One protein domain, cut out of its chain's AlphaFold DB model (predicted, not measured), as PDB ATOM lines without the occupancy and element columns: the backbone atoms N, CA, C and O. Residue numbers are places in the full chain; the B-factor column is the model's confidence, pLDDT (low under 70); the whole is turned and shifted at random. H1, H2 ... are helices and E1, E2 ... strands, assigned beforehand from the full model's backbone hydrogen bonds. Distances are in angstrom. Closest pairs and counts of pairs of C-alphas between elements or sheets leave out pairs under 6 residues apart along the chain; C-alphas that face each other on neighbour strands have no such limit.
ATOM      1  N   MET A 107      42.073  13.155  44.637       93.31
ATOM      2  CA  MET A 107      43.497  13.516  44.579       93.31
ATOM      3  C   MET A 107      43.793  14.793  43.774       93.31
ATOM      4  O   MET A 107      44.909  15.311  43.828       93.31
ATOM      5  N   GLY A 108      42.805  15.284  43.025       93.75
ATOM      6  CA  GLY A 108      42.926  16.434  42.148       93.75
ATOM      7  C   GLY A 108      43.615  16.117  40.820       93.75
ATOM      8  O   GLY A 108      44.173  15.044  40.597       93.75
ATOM      9  N   GLY A 109      43.548  17.085  39.909       93.38
ATOM     10  CA  GLY A 109      44.065  16.977  38.546       93.38
ATOM     11  C   GLY A 109      43.053  16.424  37.542       93.38
ATOM     12  O   GLY A 109      41.908  16.109  37.873       93.38
ATOM     13  N   THR A 110      43.490  16.348  36.288       92.88
ATOM     14  CA  THR A 110      42.721  15.818  35.160       92.88
ATOM     15  C   THR A 110      43.596  14.895  34.314       92.88
ATOM     16  O   THR A 110      44.805  15.105  34.207       92.88
ATOM     17  N   GLU A 111      43.001  13.873  33.700       90.50
ATOM     18  CA  GLU A 111      43.696  12.970  32.772       90.50
ATOM     19  C   GLU A 111      42.783  12.613  31.601       90.50
ATOM     20  O   GLU A 111      41.581  12.417  31.777       90.50
ATOM     21  N   THR A 112      43.351  12.520  30.398       90.56
ATOM     22  CA  THR A 112      42.628  12.046  29.215       90.56
ATOM     23  C   THR A 112      42.881  10.557  29.021       90.56
ATOM     24  O   THR A 112      44.004  10.144  28.739       90.56
ATOM     25  N   ILE A 113      41.828   9.748  29.131       84.19
ATOM     26  CA  ILE A 113      41.873   8.288  29.019       84.19
ATOM     27  C   ILE A 113      40.884   7.869  27.934       84.19
ATOM     28  O   ILE A 113      39.705   8.202  27.995       84.19
ATOM     29  N   GLY A 114      41.366   7.177  26.898       81.69
ATOM     30  CA  GLY A 114      40.507   6.711  25.799       81.69
ATOM     31  C   GLY A 114      39.786   7.830  25.029       81.69
ATOM     32  O   GLY A 114      38.735   7.580  24.453       81.69
ATOM     33  N   GLY A 115      40.327   9.055  25.033       84.94
ATOM     34  CA  GLY A 115      39.703  10.231  24.411       84.94
ATOM     35  C   GLY A 115      38.753  11.017  25.324       84.94
ATOM     36  O   GLY A 115      38.285  12.079  24.923       84.94
ATOM     37  N   THR A 116      38.525  10.555  26.555       84.75
ATOM     38  CA  THR A 116      37.689  11.233  27.555       84.75
ATOM     39  C   THR A 116      38.564  11.899  28.608       84.75
ATOM     40  O   THR A 116      39.410  11.244  29.212       84.75
ATOM     41  N   THR A 117      38.368  13.195  28.851       90.31
ATOM     42  CA  THR A 117      39.043  13.910  29.945       90.31
ATOM     43  C   THR A 117      38.253  13.750  31.235       90.31
ATOM     44  O   THR A 117      37.111  14.194  31.321       90.31
ATOM     45  N   LEU A 118      38.879  13.141  32.236       89.44
ATOM     46  CA  LEU A 118      38.314  12.916  33.561       89.44
ATOM     47  C   LEU A 118      38.936  13.881  34.572       89.44
ATOM     48  O   LEU A 118      40.125  14.189  34.494       89.44
ATOM     49  N   SER A 119      38.120  14.353  35.513       91.12
ATOM     50  CA  SER A 119      38.545  15.152  36.666       91.12
ATOM     51  C   SER A 119      38.603  14.266  37.901       91.12
ATOM     52  O   SER A 119      37.645  13.555  38.189       91.12
ATOM     53  N   PHE A 120      39.700  14.342  38.651       91.94
ATOM     54  CA  PHE A 120      39.865  13.635  39.927       91.94
ATOM     55  C   PHE A 120      39.659  14.558  41.130       91.94
ATOM     56  O   PHE A 120      40.019  14.215  42.255       91.94
ATOM     57  N   TRP A 121      39.105  15.749  40.898       94.94
ATOM     58  CA  TRP A 121      38.627  16.629  41.956       94.94
ATOM     59  C   TRP A 121      37.227  16.209  42.391       94.94
ATOM     60  O   TRP A 121      36.328  16.104  41.553       94.94
ATOM     61  N   THR A 122      37.013  16.083  43.700       96.00
ATOM     62  CA  THR A 122      35.656  16.130  44.255       96.00
ATOM     63  C   THR A 122      35.079  17.510  43.950       96.00
ATOM     64  O   THR A 122      35.635  18.521  44.380       96.00
ATOM     65  N   GLN A 123      34.017  17.566  43.145       94.75
ATOM     66  CA  GLN A 123      33.472  18.846  42.697       94.75
ATOM     67  C   GLN A 123      32.837  19.603  43.880       94.75
ATOM     68  O   GLN A 123      32.204  18.990  44.742       94.75
ATOM     69  N   PRO A 124      33.002  20.934  43.968       96.12
ATOM     70  CA  PRO A 124      32.300  21.717  44.972       96.12
ATOM     71  C   PRO A 124      30.811  21.782  44.621       96.12
ATOM     72  O   PRO A 124      30.439  21.978  43.464       96.12
ATOM     73  N   GLY A 125      29.944  21.668  45.622       96.44
ATOM     74  CA  GLY A 125      28.509  21.770  45.394       96.44
ATOM     75  C   GLY A 125      27.670  21.231  46.537       96.44
ATOM     76  O   GLY A 125      28.170  20.815  47.581       96.44
ATOM     77  N   THR A 126      26.359  21.255  46.321       96.56
ATOM     78  CA  THR A 126      25.382  20.643  47.217       96.56
ATOM     79  C   THR A 126      24.990  19.281  46.671       96.56
ATOM     80  O   THR A 126      24.460  19.182  45.567       96.56
ATOM     81  N   TYR A 127      25.209  18.248  47.477       96.94
ATOM     82  CA  TYR A 127      24.881  16.871  47.140       96.94
ATOM     83  C   TYR A 127      23.708  16.372  47.985       96.94
ATOM     84  O   TYR A 127      23.577  16.735  49.154       96.94
ATOM     85  N   THR A 128      22.864  15.523  47.396       95.56
ATOM     86  CA  THR A 128      21.756  14.863  48.101       95.56
ATOM     87  C   THR A 128      22.136  13.415  48.369       95.56
ATOM     88  O   THR A 128      22.565  12.713  47.460       95.56
ATOM     89  N   VAL A 129      21.972  12.954  49.611       96.94
ATOM     90  CA  VAL A 129      22.128  11.528  49.932       96.94
ATOM     91  C   VAL A 129      21.040  10.741  49.209       96.94
ATOM     92  O   VAL A 129      19.858  11.045  49.359       96.94
ATOM     93  N   MET A 130      21.443   9.733  48.439       94.62
ATOM     94  CA  MET A 130      20.530   8.936  47.618       94.62
ATOM     95  C   MET A 130      20.326   7.529  48.160       94.62
ATOM     96  O   MET A 130      19.193   7.070  48.242       94.62
ATOM     97  N   ASP A 131      21.409   6.840  48.521       95.00
ATOM     98  CA  ASP A 131      21.339   5.444  48.950       95.00
ATOM     99  C   ASP A 131      22.459   5.100  49.938       95.00
ATOM    100  O   ASP A 131      23.478   5.795  50.014       95.00
ATOM    101  N   LYS A 132      22.272   4.018  50.694       95.81
ATOM    102  CA  LYS A 132      23.260   3.465  51.622       95.81
ATOM    103  C   LYS A 132      23.314   1.946  51.509       95.81
ATOM    104  O   LYS A 132      22.287   1.276  51.544       95.81
ATOM    105  N   ALA A 133      24.518   1.389  51.453       95.88
ATOM    106  CA  ALA A 133      24.708  -0.052  51.356       95.88
ATOM    107  C   ALA A 133      26.021  -0.506  52.006       95.88
ATOM    108  O   ALA A 133      26.965   0.266  52.183       95.88
ATOM    109  N   ASN A 134      26.059  -1.775  52.410       94.38
ATOM    110  CA  ASN A 134      27.210  -2.363  53.078       94.38
ATOM    111  C   ASN A 134      27.302  -3.877  52.799       94.38
ATOM    112  O   ASN A 134      26.488  -4.622  53.350       94.38
ATOM    113  N   PRO A 135      28.284  -4.354  52.013       94.31
ATOM    114  CA  PRO A 135      29.255  -3.596  51.213       94.31
ATOM    115  C   PRO A 135      28.685  -3.119  49.864       94.31
ATOM    116  O   PRO A 135      27.607  -3.536  49.446       94.31
ATOM    117  N   VAL A 136      29.446  -2.284  49.155       93.81
ATOM    118  CA  VAL A 136      29.238  -1.932  47.742       93.81
ATOM    119  C   VAL A 136      30.510  -2.234  46.964       93.81
ATOM    120  O   VAL A 136      31.597  -1.846  47.382       93.81
ATOM    121  N   ILE A 137      30.380  -2.893  45.812       94.56
ATOM    122  CA  ILE A 137      31.478  -2.981  44.846       94.56
ATOM    123  C   ILE A 137      31.455  -1.699  44.018       94.56
ATOM    124  O   ILE A 137      30.546  -1.503  43.215       94.56
ATOM    125  N   MET A 138      32.439  -0.828  44.222       93.50
ATOM    126  CA  MET A 138      32.624   0.367  43.406       93.50
ATOM    127  C   MET A 138      33.551   0.022  42.245       93.50
ATOM    128  O   MET A 138      34.695  -0.373  42.461       93.50
ATOM    129  N   ASP A 139      33.043   0.137  41.023       92.88
ATOM    130  CA  ASP A 139      33.736  -0.244  39.795       92.88
ATOM    131  C   ASP A 139      33.894   0.987  38.904       92.88
ATOM    132  O   ASP A 139      32.913   1.566  38.450       92.88
ATOM    133  N   SER A 140      35.137   1.383  38.651       89.25
ATOM    134  CA  SER A 140      35.447   2.599  37.897       89.25
ATOM    135  C   SER A 140      34.856   2.650  36.484       89.25
ATOM    136  O   SER A 140      34.570   3.728  35.953       89.25
ATOM    137  N   SER A 141      34.579   1.483  35.889       89.00
ATOM    138  CA  SER A 141      33.972   1.414  34.561       89.00
ATOM    139  C   SER A 141      32.530   1.921  34.534       89.00
ATOM    140  O   SER A 141      32.069   2.333  33.470       89.00
ATOM    141  N   THR A 142      31.825   1.964  35.674       85.69
ATOM    142  CA  THR A 142      30.426   2.419  35.723       85.69
ATOM    143  C   THR A 142      30.271   3.917  35.489       85.69
ATOM    144  O   THR A 142      29.196   4.336  35.072       85.69
ATOM    145  N   TYR A 143      31.327   4.707  35.709       80.81
ATOM    146  CA  TYR A 143      31.376   6.135  35.362       80.81
ATOM    147  C   TYR A 143      32.327   6.443  34.191       80.81
ATOM    148  O   TYR A 143      32.598   7.600  33.871       80.81
ATOM    149  N   GLY A 144      32.828   5.408  33.510       83.00
ATOM    150  CA  GLY A 144      33.591   5.552  32.268       83.00
ATOM    151  C   GLY A 144      35.115   5.529  32.404       83.00
ATOM    152  O   GLY A 144      35.791   5.709  31.391       83.00
ATOM    153  N   LEU A 145      35.679   5.263  33.588       84.56
ATOM    154  CA  LEU A 145      37.117   5.019  33.755       84.56
ATOM    155  C   LEU A 145      37.412   3.514  33.619       84.56
ATOM    156  O   LEU A 145      36.992   2.731  34.466       84.56
ATOM    157  N   PRO A 146      38.137   3.053  32.584       87.44
ATOM    158  CA  PRO A 146      38.422   1.629  32.436       87.44
ATOM    159  C   PRO A 146      39.217   1.078  33.627       87.44
ATOM    160  O   PRO A 146      40.233   1.659  34.015       87.44
ATOM    161  N   ILE A 147      38.812  -0.082  34.155       88.62
ATOM    162  CA  ILE A 147      39.451  -0.729  35.321       88.62
ATOM    163  C   ILE A 147      40.942  -1.008  35.071       88.62
ATOM    164  O   ILE A 147      41.751  -0.955  35.987       88.62
ATOM    165  N   ASN A 148      41.319  -1.300  33.824       87.19
ATOM    166  CA  ASN A 148      42.700  -1.568  33.417       87.19
ATOM    167  C   ASN A 148      43.524  -0.298  33.129       87.19
ATOM    168  O   ASN A 148      44.684  -0.405  32.731       87.19
ATOM    169  N   SER A 149      42.939   0.892  33.278       84.44
ATOM    170  CA  SER A 149      43.698   2.141  33.232       84.44
ATOM    171  C   SER A 149      44.537   2.303  34.501       84.44
ATOM    172  O   SER A 149      44.262   1.693  35.532       84.44
ATOM    173  N   ARG A 150      45.556   3.167  34.450       84.62
ATOM    174  CA  ARG A 150      46.459   3.432  35.584       84.62
ATOM    175  C   ARG A 150      45.729   3.857  36.868       84.62
ATOM    176  O   ARG A 150      46.256   3.631  37.950       84.62
ATOM    177  N   LEU A 151      44.562   4.492  36.735       85.94
ATOM    178  CA  LEU A 151      43.738   4.991  37.842       85.94
ATOM    179  C   LEU A 151      42.431   4.199  38.019       85.94
ATOM    180  O   LEU A 151      41.593   4.577  38.833       85.94
ATOM    181  N   GLY A 152      42.239   3.125  37.247       87.69
ATOM    182  CA  GLY A 152      41.062   2.273  37.343       87.69
ATOM    183  C   GLY A 152      41.034   1.493  38.656       87.69
ATOM    184  O   GLY A 152      42.069   1.087  39.183       87.69
ATOM    185  N   TYR A 153      39.832   1.264  39.175       90.38
ATOM    186  CA  TYR A 153      39.604   0.507  40.401       90.38
ATOM    187  C   TYR A 153      38.359  -0.378  40.315       90.38
ATOM    188  O   TYR A 153      37.432  -0.131  39.535       90.38
ATOM    189  N   LYS A 154      38.351  -1.417  41.153       94.88
ATOM    190  CA  LYS A 154      37.195  -2.261  41.456       94.88
ATOM    191  C   LYS A 154      37.332  -2.754  42.891       94.88
ATOM    192  O   LYS A 154      38.058  -3.712  43.152       94.88
ATOM    193  N   GLU A 155      36.665  -2.084  43.817       92.75
ATOM    194  CA  GLU A 155      36.904  -2.266  45.250       92.75
ATOM    195  C   GLU A 155      35.615  -2.552  46.013       92.75
ATOM    196  O   GLU A 155      34.548  -2.051  45.671       92.75
ATOM    197  N   SER A 156      35.721  -3.365  47.066       95.62
ATOM    198  CA  SER A 156      34.622  -3.623  47.996       95.62
ATOM    199  C   SER A 156      34.690  -2.624  49.146       95.62
ATOM    200  O   SER A 156      35.537  -2.750  50.031       95.62
ATOM    201  N   ILE A 157      33.772  -1.665  49.155       95.19
ATOM    202  CA  ILE A 157      33.706  -0.596  50.148       95.19
ATOM    203  C   ILE A 157      32.590  -0.891  51.147       95.19
ATOM    204  O   ILE A 157      31.428  -1.073  50.780       95.19
ATOM    205  N   ASN A 158      32.943  -0.935  52.429       96.56
ATOM    206  CA  ASN A 158      31.973  -1.084  53.510       96.56
ATOM    207  C   ASN A 158      31.340   0.270  53.859       96.56
ATOM    208  O   ASN A 158      31.992   1.305  53.752       96.56
ATOM    209  N   TRP A 159      30.098   0.245  54.346       96.62
ATOM    210  CA  TRP A 159      29.380   1.421  54.864       96.62
ATOM    211  C   TRP A 159      29.288   2.591  53.868       96.62
ATOM    212  O   TRP A 159      29.462   3.755  54.231       96.62
ATOM    213  N   ALA A 160      29.011   2.285  52.602       96.38
ATOM    214  CA  ALA A 160      28.952   3.273  51.536       96.38
ATOM    215  C   ALA A 160      27.649   4.084  51.590       96.38
ATOM    216  O   ALA A 160      26.557   3.525  51.698       96.38
ATOM    217  N   THR A 161      27.774   5.407  51.464       97.19
ATOM    218  CA  THR A 161      26.657   6.340  51.249       97.19
ATOM    219  C   THR A 161      26.851   7.027  49.903       97.19
ATOM    220  O   THR A 161      27.873   7.676  49.688       97.19
ATOM    221  N   ARG A 162      25.889   6.879  48.990       95.88
ATOM    222  CA  ARG A 162      25.940   7.477  47.651       95.88
ATOM    223  C   ARG A 162      25.366   8.891  47.683       95.88
ATOM    224  O   ARG A 162      24.252   9.089  48.169       95.88
ATOM    225  N   ILE A 163      26.106   9.848  47.120       96.62
ATOM    226  CA  ILE A 163      25.721  11.271  47.084       96.62
ATOM    227  C   ILE A 163      25.675  11.871  45.670       96.62
ATOM    228  O   ILE A 163      25.149  12.967  45.493       96.62
ATOM    229  N   SER A 164      26.188  11.156  44.663       92.50
ATOM    230  CA  SER A 164      26.163  11.571  43.258       92.50
ATOM    231  C   SER A 164      25.928  10.381  42.316       92.50
ATOM    232  O   SER A 164      26.034   9.211  42.717       92.50
ATOM    233  N   THR A 165      25.440  10.674  41.109       83.62
ATOM    234  CA  THR A 165      25.112   9.653  40.103       83.62
ATOM    235  C   THR A 165      26.207   9.427  39.073       83.62
ATOM    236  O   THR A 165      26.103   8.454  38.329       83.62
ATOM    237  N   ASP A 166      27.166  10.346  39.028       63.91
ATOM    238  CA  ASP A 166      28.301  10.403  38.116       63.91
ATOM    239  C   ASP A 166      29.469   9.511  38.549       63.91
ATOM    240  O   ASP A 166      29.427   8.913  39.651       63.91
TER     241      ASP A 166
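Overview. This is residues 107 to 166 of the 166 residues of an uncharacterized protein of Adlercreutzia equolifaciens (UniProt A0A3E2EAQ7). Three short two-stranded ladders stand round an open middle as a loose, C-shaped frame: the hairpin E1-E2 at one end, then, across a long arching link, one doubled ribbon in which the ladder E3-E6 turns a corner into the ladder E4-E5. The small helix H1 and the loop of residues 144 to 153 close the far end of that ribbon, and the last residues, 163 to 166, turn in toward the middle. The printed part has 60 residues with six named strands and one named helix, in the order E1 E2 E3 E4 H1 E5 E6, and each of the three sheets is antiparallel. The class is mostly strand, though under half of the residues are in named elements. The whole is only just loose, close to compact, with a radius of gyration of the C-alphas of 12.6 A and spans of 32 by 26 by 17 A.

Arrangement. E1, residues 110 to 113, and E2, residues 116 to 119, form a hairpin, antiparallel at 153 degrees, with N 113 and O 116 2.8 A apart, within hydrogen-bond range. E2 is apart from E3, residues 131 to 133. E3 is the antiparallel neighbour of E6, residues 160 to 162, at 163 degrees, with N 162 and O 131 within hydrogen-bond range at 2.8 A. E3 and E4, residues 136 to 139, meet only through their link. E4 is the antiparallel neighbour of E5, residues 154 to 157, at 158 degrees; N 136 and O 157 are 2.8 A apart and N 155 and O 138 2.9 A, both within hydrogen-bond range. E5 and E6 meet only through their link. H1, residues 140 to 143, follows E4 with no residue between; its closest C-alpha pair with E5 is Ser 140 and Lys 154, 6.3 A apart. H1 is too short for a pair of O i and N i+4, but its one pair of O i and N i+3 is within hydrogen-bond range. H1 and E1 are apart.

Along the chain. E1 begins at C-alpha 110, (42.721, 15.818, 35.160), and is 9.8 A from first to last C-alpha; E2 is 10.0 A. E3 is 6.9 A, and E4, 9.3 A, begins at C-alpha 136, (29.238, -1.932, 47.742). H1 is 6.0 A, E5 9.5 A and E6 6.5 A, ending at C-alpha 162, (25.940, 7.477, 47.651).

Size, cuts and confidence. The two C-alphas farthest apart, those of Gly 115 and Asn 134, are 33.7 A apart. The printed part has no cut and ends at residue 166, the chain's last. The link from E2 to E3, 11 residues, is long. The mean pLDDT of the printed part is 91.1, and residue 166 alone is under 70.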